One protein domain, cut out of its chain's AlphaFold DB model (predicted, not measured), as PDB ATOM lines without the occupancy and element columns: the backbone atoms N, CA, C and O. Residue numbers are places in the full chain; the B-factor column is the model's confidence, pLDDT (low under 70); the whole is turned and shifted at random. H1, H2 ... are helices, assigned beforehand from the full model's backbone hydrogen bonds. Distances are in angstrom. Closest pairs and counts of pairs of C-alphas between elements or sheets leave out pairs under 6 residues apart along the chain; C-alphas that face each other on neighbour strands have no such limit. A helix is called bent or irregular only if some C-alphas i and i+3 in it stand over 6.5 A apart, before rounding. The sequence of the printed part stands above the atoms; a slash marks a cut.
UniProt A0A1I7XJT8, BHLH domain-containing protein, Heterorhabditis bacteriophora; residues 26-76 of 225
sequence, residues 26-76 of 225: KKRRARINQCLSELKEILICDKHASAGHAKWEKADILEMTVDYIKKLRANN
ATOM      1  N   LYS A  26      49.103 106.967 135.268       90.44
ATOM      2  CA  LYS A  26      50.254 106.280 134.657       90.44
ATOM      3  C   LYS A  26      50.791 105.169 135.567       90.44
ATOM      4  O   LYS A  26      50.989 104.051 135.095       90.44
ATOM      5  N   LYS A  27      50.947 105.437 136.870       91.62
ATOM      6  CA  LYS A  27      51.352 104.427 137.867       91.62
ATOM      7  C   LYS A  27      50.328 103.287 137.997       91.62
ATOM      8  O   LYS A  27      50.731 102.127 138.031       91.62
ATOM      9  N   ARG A  28      49.016 103.571 138.007       96.06
ATOM     10  CA  ARG A  28      47.977 102.520 138.040       96.06
ATOM     11  C   ARG A  28      47.995 101.668 136.768       96.06
ATOM     12  O   ARG A  28      47.938 100.448 136.868       96.06
ATOM     13  N   ARG A  29      48.116 102.284 135.585       96.19
ATOM     14  CA  ARG A  29      48.208 101.572 134.296       96.19
ATOM     15  C   ARG A  29      49.423 100.653 134.230       96.19
ATOM     16  O   ARG A  29      49.280  99.528 133.767       96.19
ATOM     17  N   ALA A  30      50.578 101.106 134.724       95.88
ATOM     18  CA  ALA A  30      51.778 100.277 134.818       95.88
ATOM     19  C   ALA A  30      51.529  99.031 135.683       95.88
ATOM     20  O   ALA A  30      51.733  97.922 135.200       95.88
ATOM     21  N   ARG A  31      50.975  99.200 136.895       97.75
ATOM     22  CA  ARG A  31      50.609  98.076 137.778       97.75
ATOM     23  C   ARG A  31      49.620  97.102 137.129       97.75
ATOM     24  O   ARG A  31      49.839  95.903 137.183       97.75
ATOM     25  N   ILE A  32      48.560  97.602 136.487       96.31
ATOM     26  CA  ILE A  32      47.565  96.748 135.807       96.31
ATOM     27  C   ILE A  32      48.213  95.944 134.672       96.31
ATOM     28  O   ILE A  32      47.955  94.753 134.543       96.31
ATOM     29  N   ASN A  33      49.051  96.581 133.849       96.44
ATOM     30  CA  ASN A  33      49.740  95.887 132.761       96.44
ATOM     31  C   ASN A  33      50.749  94.855 133.289       96.44
ATOM     32  O   ASN A  33      50.839  93.784 132.707       96.44
ATOM     33  N   GLN A  34      51.454  95.150 134.387       96.50
ATOM     34  CA  GLN A  34      52.353  94.197 135.040       96.50
ATOM     35  C   GLN A  34      51.588  92.946 135.498       96.50
ATOM     36  O   GLN A  34      51.945  91.845 135.092       96.50
ATOM     37  N   CYS A  35      50.486  93.106 136.239       96.81
ATOM     38  CA  CYS A  35      49.674  91.966 136.674       96.81
ATOM     39  C   CYS A  35      49.095  91.166 135.491       96.81
ATOM     40  O   CYS A  35      48.980  89.951 135.577       96.81
ATOM     41  N   LEU A  36      48.748  91.814 134.369       95.81
ATOM     42  CA  LEU A  36      48.310  91.104 133.157       95.81
ATOM     43  C   LEU A  36      49.439  90.286 132.505       95.81
ATOM     44  O   LEU A  36      49.161  89.213 131.972       95.81
ATOM     45  N   SER A  37      50.690  90.759 132.550       94.50
ATOM     46  CA  SER A  37      51.852  89.974 132.111       94.50
ATOM     47  C   SER A  37      52.102  88.779 133.034       94.50
ATOM     48  O   SER A  37      52.214  87.663 132.544       94.50
ATOM     49  N   GLU A  38      52.094  88.990 134.354       95.25
ATOM     50  CA  GLU A  38      52.271  87.928 135.359       95.25
ATOM     51  C   GLU A  38      51.195  86.832 135.220       95.25
ATOM     52  O   GLU A  38      51.513  85.646 135.175       95.25
ATOM     53  N   LEU A  39      49.918  87.212 135.060       95.50
ATOM     54  CA  LEU A  39      48.823  86.264 134.802       95.50
ATOM     55  C   LEU A  39      49.039  85.463 133.514       95.50
ATOM     56  O   LEU A  39      48.830  84.249 133.490       95.50
ATOM     57  N   LYS A  40      49.476  86.129 132.441       93.12
ATOM     58  CA  LYS A  40      49.786  85.480 131.167       93.12
ATOM     59  C   LYS A  40      50.938  84.480 131.305       93.12
ATOM     60  O   LYS A  40      50.839  83.390 130.755       93.12
ATOM     61  N   GLU A  41      51.992  84.818 132.043       92.12
ATOM     62  CA  GLU A  41      53.121  83.918 132.309       92.12
ATOM     63  C   GLU A  41      52.681  82.674 133.095       92.12
ATOM     64  O   GLU A  41      52.980  81.561 132.670       92.12
ATOM     65  N   ILE A  42      51.889  82.837 134.161       92.62
ATOM     66  CA  ILE A  42      51.338  81.716 134.947       92.62
ATOM     67  C   ILE A  42      50.532  80.755 134.055       92.62
ATOM     68  O   ILE A  42      50.762  79.547 134.079       92.62
ATOM     69  N   LEU A  43      49.635  81.290 133.218       91.00
ATOM     70  CA  LEU A  43      48.799  80.501 132.301       91.00
ATOM     71  C   LEU A  43      49.599  79.746 131.224       91.00
ATOM     72  O   LEU A  43      49.155  78.696 130.755       91.00
ATOM     73  N   ILE A  44      50.754  80.280 130.812       89.44
ATOM     74  CA  ILE A  44      51.677  79.618 129.877       89.44
ATOM     75  C   ILE A  44      52.439  78.498 130.592       89.44
ATOM     76  O   ILE A  44      52.509  77.381 130.078       89.44
ATOM     77  N   CYS A  45      52.989  78.785 131.776       86.19
ATOM     78  CA  CYS A  45      53.773  77.836 132.565       86.19
ATOM     79  C   CYS A  45      52.976  76.576 132.918       86.19
ATOM     80  O   CYS A  45      53.489  75.470 132.754       86.19
ATOM     81  N   ASP A  46      51.711  76.731 133.317       81.56
ATOM     82  CA  ASP A  46      50.845  75.602 133.680       81.56
ATOM     83  C   ASP A  46      50.154  74.934 132.470       81.56
ATOM     84  O   ASP A  46      49.176  74.201 132.600       81.56
ATOM     85  N   LYS A  47      50.651  75.200 131.246       77.25
ATOM     86  CA  LYS A  47      50.177  74.621 129.966       77.25
ATOM     87  C   LYS A  47      48.671  74.780 129.738       77.25
ATOM     88  O   LYS A  47      48.058  74.043 128.964       77.25
ATOM     89  N   HIS A  48      48.070  75.746 130.420       72.00
ATOM     90  CA  HIS A  48      46.636  75.781 130.652       72.00
ATOM     91  C   HIS A  48      45.857  76.384 129.470       72.00
ATOM     92  O   HIS A  48      44.624  76.396 129.440       72.00
ATOM     93  N   ALA A  49      46.594  76.837 128.459       66.62
ATOM     94  CA  ALA A  49      46.095  77.222 127.158       66.62
ATOM     95  C   ALA A  49      46.990  76.629 126.059       66.62
ATOM     96  O   ALA A  49      48.201  76.491 126.227       66.62
ATOM     97  N   SER A  50      46.380  76.290 124.923       61.66
ATOM     98  CA  SER A  50      47.083  75.736 123.762       61.66
ATOM     99  C   SER A  50      47.649  76.839 122.852       61.66
ATOM    100  O   SER A  50      47.357  78.023 123.029       61.66
ATOM    101  N   ALA A  51      48.484  76.432 121.892       57.31
ATOM    102  CA  ALA A  51      49.340  77.267 121.048       57.31
ATOM    103  C   ALA A  51      48.717  78.605 120.579       57.31
ATOM    104  O   ALA A  51      47.704  78.628 119.885       57.31
ATOM    105  N   GLY A  52      49.384  79.726 120.894       66.25
ATOM    106  CA  GLY A  52      48.963  81.067 120.441       66.25
ATOM    107  C   GLY A  52      49.397  82.257 121.310       66.25
ATOM    108  O   GLY A  52      49.067  83.401 120.995       66.25
ATOM    109  N   HIS A  53      50.153  82.022 122.387       69.06
ATOM    110  CA  HIS A  53      50.415  82.989 123.467       69.06
ATOM    111  C   HIS A  53      50.965  84.359 123.042       69.06
ATOM    112  O   HIS A  53      50.775  85.342 123.759       69.06
ATOM    113  N   ALA A  54      51.633  84.473 121.892       73.56
ATOM    114  CA  ALA A  54      52.169  85.748 121.415       73.56
ATOM    115  C   ALA A  54      51.083  86.830 121.231       73.56
ATOM    116  O   ALA A  54      51.377  88.008 121.420       73.56
ATOM    117  N   LYS A  55      49.834  86.441 120.924       83.38
ATOM    118  CA  LYS A  55      48.774  87.356 120.466       83.38
ATOM    119  C   LYS A  55      47.572  87.514 121.415       83.38
ATOM    120  O   LYS A  55      46.551  88.031 120.984       83.38
ATOM    121  N   TRP A  56      47.664  87.072 122.671       87.06
ATOM    122  CA  TRP A  56      46.539  87.202 123.611       87.06
ATOM    123  C   TRP A  56      46.148  88.654 123.864       87.06
ATOM    124  O   TRP A  56      46.985  89.478 124.252       87.06
ATOM    125  N   GLU A  57      44.864  88.936 123.687       92.12
ATOM    126  CA  GLU A  57      44.248  90.201 124.036       92.12
ATOM    127  C   GLU A  57      43.985  90.284 125.547       92.12
ATOM    128  O   GLU A  57      44.106  89.317 126.304       92.12
ATOM    129  N   LYS A  58      43.623  91.479 126.026       93.38
ATOM    130  CA  LYS A  58      43.346  91.684 127.456       93.38
ATOM    131  C   LYS A  58      42.108  90.927 127.941       93.38
ATOM    132  O   LYS A  58      42.037  90.639 129.130       93.38
ATOM    133  N   ALA A  59      41.159  90.638 127.049       94.12
ATOM    134  CA  ALA A  59      40.000  89.804 127.350       94.12
ATOM    135  C   ALA A  59      40.432  88.346 127.563       94.12
ATOM    136  O   ALA A  59      40.211  87.818 128.650       94.12
ATOM    137  N   ASP A  60      41.156  87.764 126.602       92.25
ATOM    138  CA  ASP A  60      41.658  86.383 126.641       92.25
ATOM    139  C   ASP A  60      42.427  86.080 127.935       92.25
ATOM    140  O   ASP A  60      42.175  85.070 128.589       92.25
ATOM    141  N   ILE A  61      43.338  86.975 128.347       92.88
ATOM    142  CA  ILE A  61      44.119  86.813 129.588       92.88
ATOM    143  C   ILE A  61      43.188  86.687 130.801       92.88
ATOM    144  O   ILE A  61      43.415  85.845 131.669       92.88
ATOM    145  N   LEU A  62      42.141  87.513 130.877       96.06
ATOM    146  CA  LEU A  62      41.201  87.517 131.999       96.06
ATOM    147  C   LEU A  62      40.277  86.292 131.972       96.06
ATOM    148  O   LEU A  62      40.065  85.681 133.016       96.06
ATOM    149  N   GLU A  63      39.770  85.906 130.801       93.38
ATOM    150  CA  GLU A  63      38.909  84.730 130.631       93.38
ATOM    151  C   GLU A  63      39.656  83.431 130.969       93.38
ATOM    152  O   GLU A  63      39.214  82.666 131.830       93.38
ATOM    153  N   MET A  64      40.853  83.241 130.405       93.38
ATOM    154  CA  MET A  64      41.710  82.091 130.710       93.38
ATOM    155  C   MET A  64      42.122  82.052 132.188       93.38
ATOM    156  O   MET A  64      42.160  80.972 132.777       93.38
ATOM    157  N   THR A  65      42.361  83.209 132.821       94.25
ATOM    158  CA  THR A  65      42.624  83.293 134.272       94.25
ATOM    159  C   THR A  65      41.417  82.832 135.091       94.25
ATOM    160  O   THR A  65      41.572  82.087 136.057       94.25
ATOM    161  N   VAL A  66      40.203  83.249 134.719       94.69
ATOM    162  CA  VAL A  66      38.972  82.850 135.416       94.69
ATOM    163  C   VAL A  66      38.745  81.341 135.304       94.69
ATOM    164  O   VAL A  66      38.444  80.698 136.310       94.69
ATOM    165  N   ASP A  67      38.932  80.757 134.122       90.69
ATOM    166  CA  ASP A  67      38.751  79.317 133.913       90.69
ATOM    167  C   ASP A  67      39.852  78.466 134.555       90.69
ATOM    168  O   ASP A  67      39.569  77.378 135.063       90.69
ATOM    169  N   TYR A  68      41.080  78.980 134.622       91.19
ATOM    170  CA  TYR A  68      42.154  78.401 135.425       91.19
ATOM    171  C   TYR A  68      41.792  78.365 136.916       91.19
ATOM    172  O   TYR A  68      41.782  77.295 137.523       91.19
ATOM    173  N   ILE A  69      41.353  79.490 137.492       92.69
ATOM    174  CA  ILE A  69      40.931  79.554 138.902       92.69
ATOM    175  C   ILE A  69      39.738  78.622 139.188       92.69
ATOM    176  O   ILE A  69      39.681  78.018 140.261       92.69
ATOM    177  N   LYS A  70      38.786  78.466 138.254       89.75
ATOM    178  CA  LYS A  70      37.684  77.494 138.392       89.75
ATOM    179  C   LYS A  70      38.200  76.053 138.471       89.75
ATOM    180  O   LYS A  70      37.733  75.303 139.326       89.75
ATOM    181  N   LYS A  71      39.152  75.668 137.615       87.81
ATOM    182  CA  LYS A  71      39.733  74.315 137.604       87.81
ATOM    183  C   LYS A  71      40.584  74.037 138.845       87.81
ATOM    184  O   LYS A  71      40.378  72.999 139.463       87.81
ATOM    185  N   LEU A  72      41.409  74.986 139.298       89.50
ATOM    186  CA  LEU A  72      42.133  74.874 140.577       89.50
ATOM    187  C   LEU A  72      41.185  74.610 141.764       89.50
ATOM    188  O   LEU A  72      41.477  73.793 142.633       89.50
ATOM    189  N   ARG A  73      40.018  75.273 141.797       86.31
ATOM    190  CA  ARG A  73      38.987  75.016 142.821       86.31
ATOM    191  C   ARG A  73      38.344  73.636 142.673       86.31
ATOM    192  O   ARG A  73      38.094  72.990 143.682       86.31
ATOM    193  N   ALA A  74      38.086  73.178 141.447       84.81
ATOM    194  CA  ALA A  74      37.551  71.837 141.195       84.81
ATOM    195  C   ALA A  74      38.537  70.726 141.612       84.81
ATOM    196  O   ALA A  74      38.112  69.685 142.107       84.81
ATOM    197  N   ASN A  75      39.842  70.980 141.484       83.50
ATOM    198  CA  ASN A  75      40.917  70.083 141.915       83.50
ATOM    199  C   ASN A  75      41.207  70.145 143.433       83.50
ATOM    200  O   ASN A  75      42.079  69.429 143.912       83.50
ATOM    201  N   ASN A  76      40.492  70.982 144.201       76.25
ATOM    202  CA  ASN A  76      40.756  71.314 145.613       76.25
ATOM    203  C   ASN A  76      42.126  71.975 145.899       76.25
ATOM    204  O   ASN A  76      42.518  72.103 147.057       76.25
TER     205      ASN A  76
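What this domain is: This is residues 26 to 76 of the 225 residues of the protein "BHLH domain-containing protein" of Heterorhabditis bacteriophora (UniProt A0A1I7XJT8). Two long helices cross at a steep angle as a lopsided X, staggered along the long axis: the first turns of H2 pack on residues 36 to 43 of H1, and both helices run on the same way. The loop of residues 46 to 57 folds back from the end of H1 to the start of H2, while residues 26 to 32 of H1 stick out at one end of the long axis. The printed part has 51 residues with two named helices, H1 then H2, and no named strand, and its class is all helix. It is only just compact, close to loose, with a radius of gyration of the C-alphas of 11.8 A, and it is elongated, with spans of 38 by 24 by 17 A.

How they stand to each other: H1, residues 26 to 45, touches H2, residues 58 to 74, with residues 36 to 43 alone. The closest C-alphas of the two are those of Lys 40 and Ile 61, 6.0 A apart. Their lines stand at a steep tilt of 52 degrees, and they run the same way. Their centres are 14.2 A apart. Every O i to N i+4 pair is within hydrogen-bond range in H1, and 12 of 13 are in H2.

Where its parts are: H1 begins at C-alpha 26, at (50.254, 106.280, 134.657), and measures 28.7 A from first to last C-alpha, ending at C-alpha 45, at (53.773, 77.836, 132.565). H2 measures 24.8 A from C-alpha 58 to C-alpha 74, which is at (37.551, 71.837, 141.195). Neither helix is bent or irregular.

The domain as a whole: The C-alphas of Lys 26 and Asn 75 are the two farthest apart, at 38.1 A. The printed part has no cut. The link from H1 to H2 is long, with 12 residues. The mean pLDDT of the printed part is 87.9, and residues 49 to 53, in this link, are under 70.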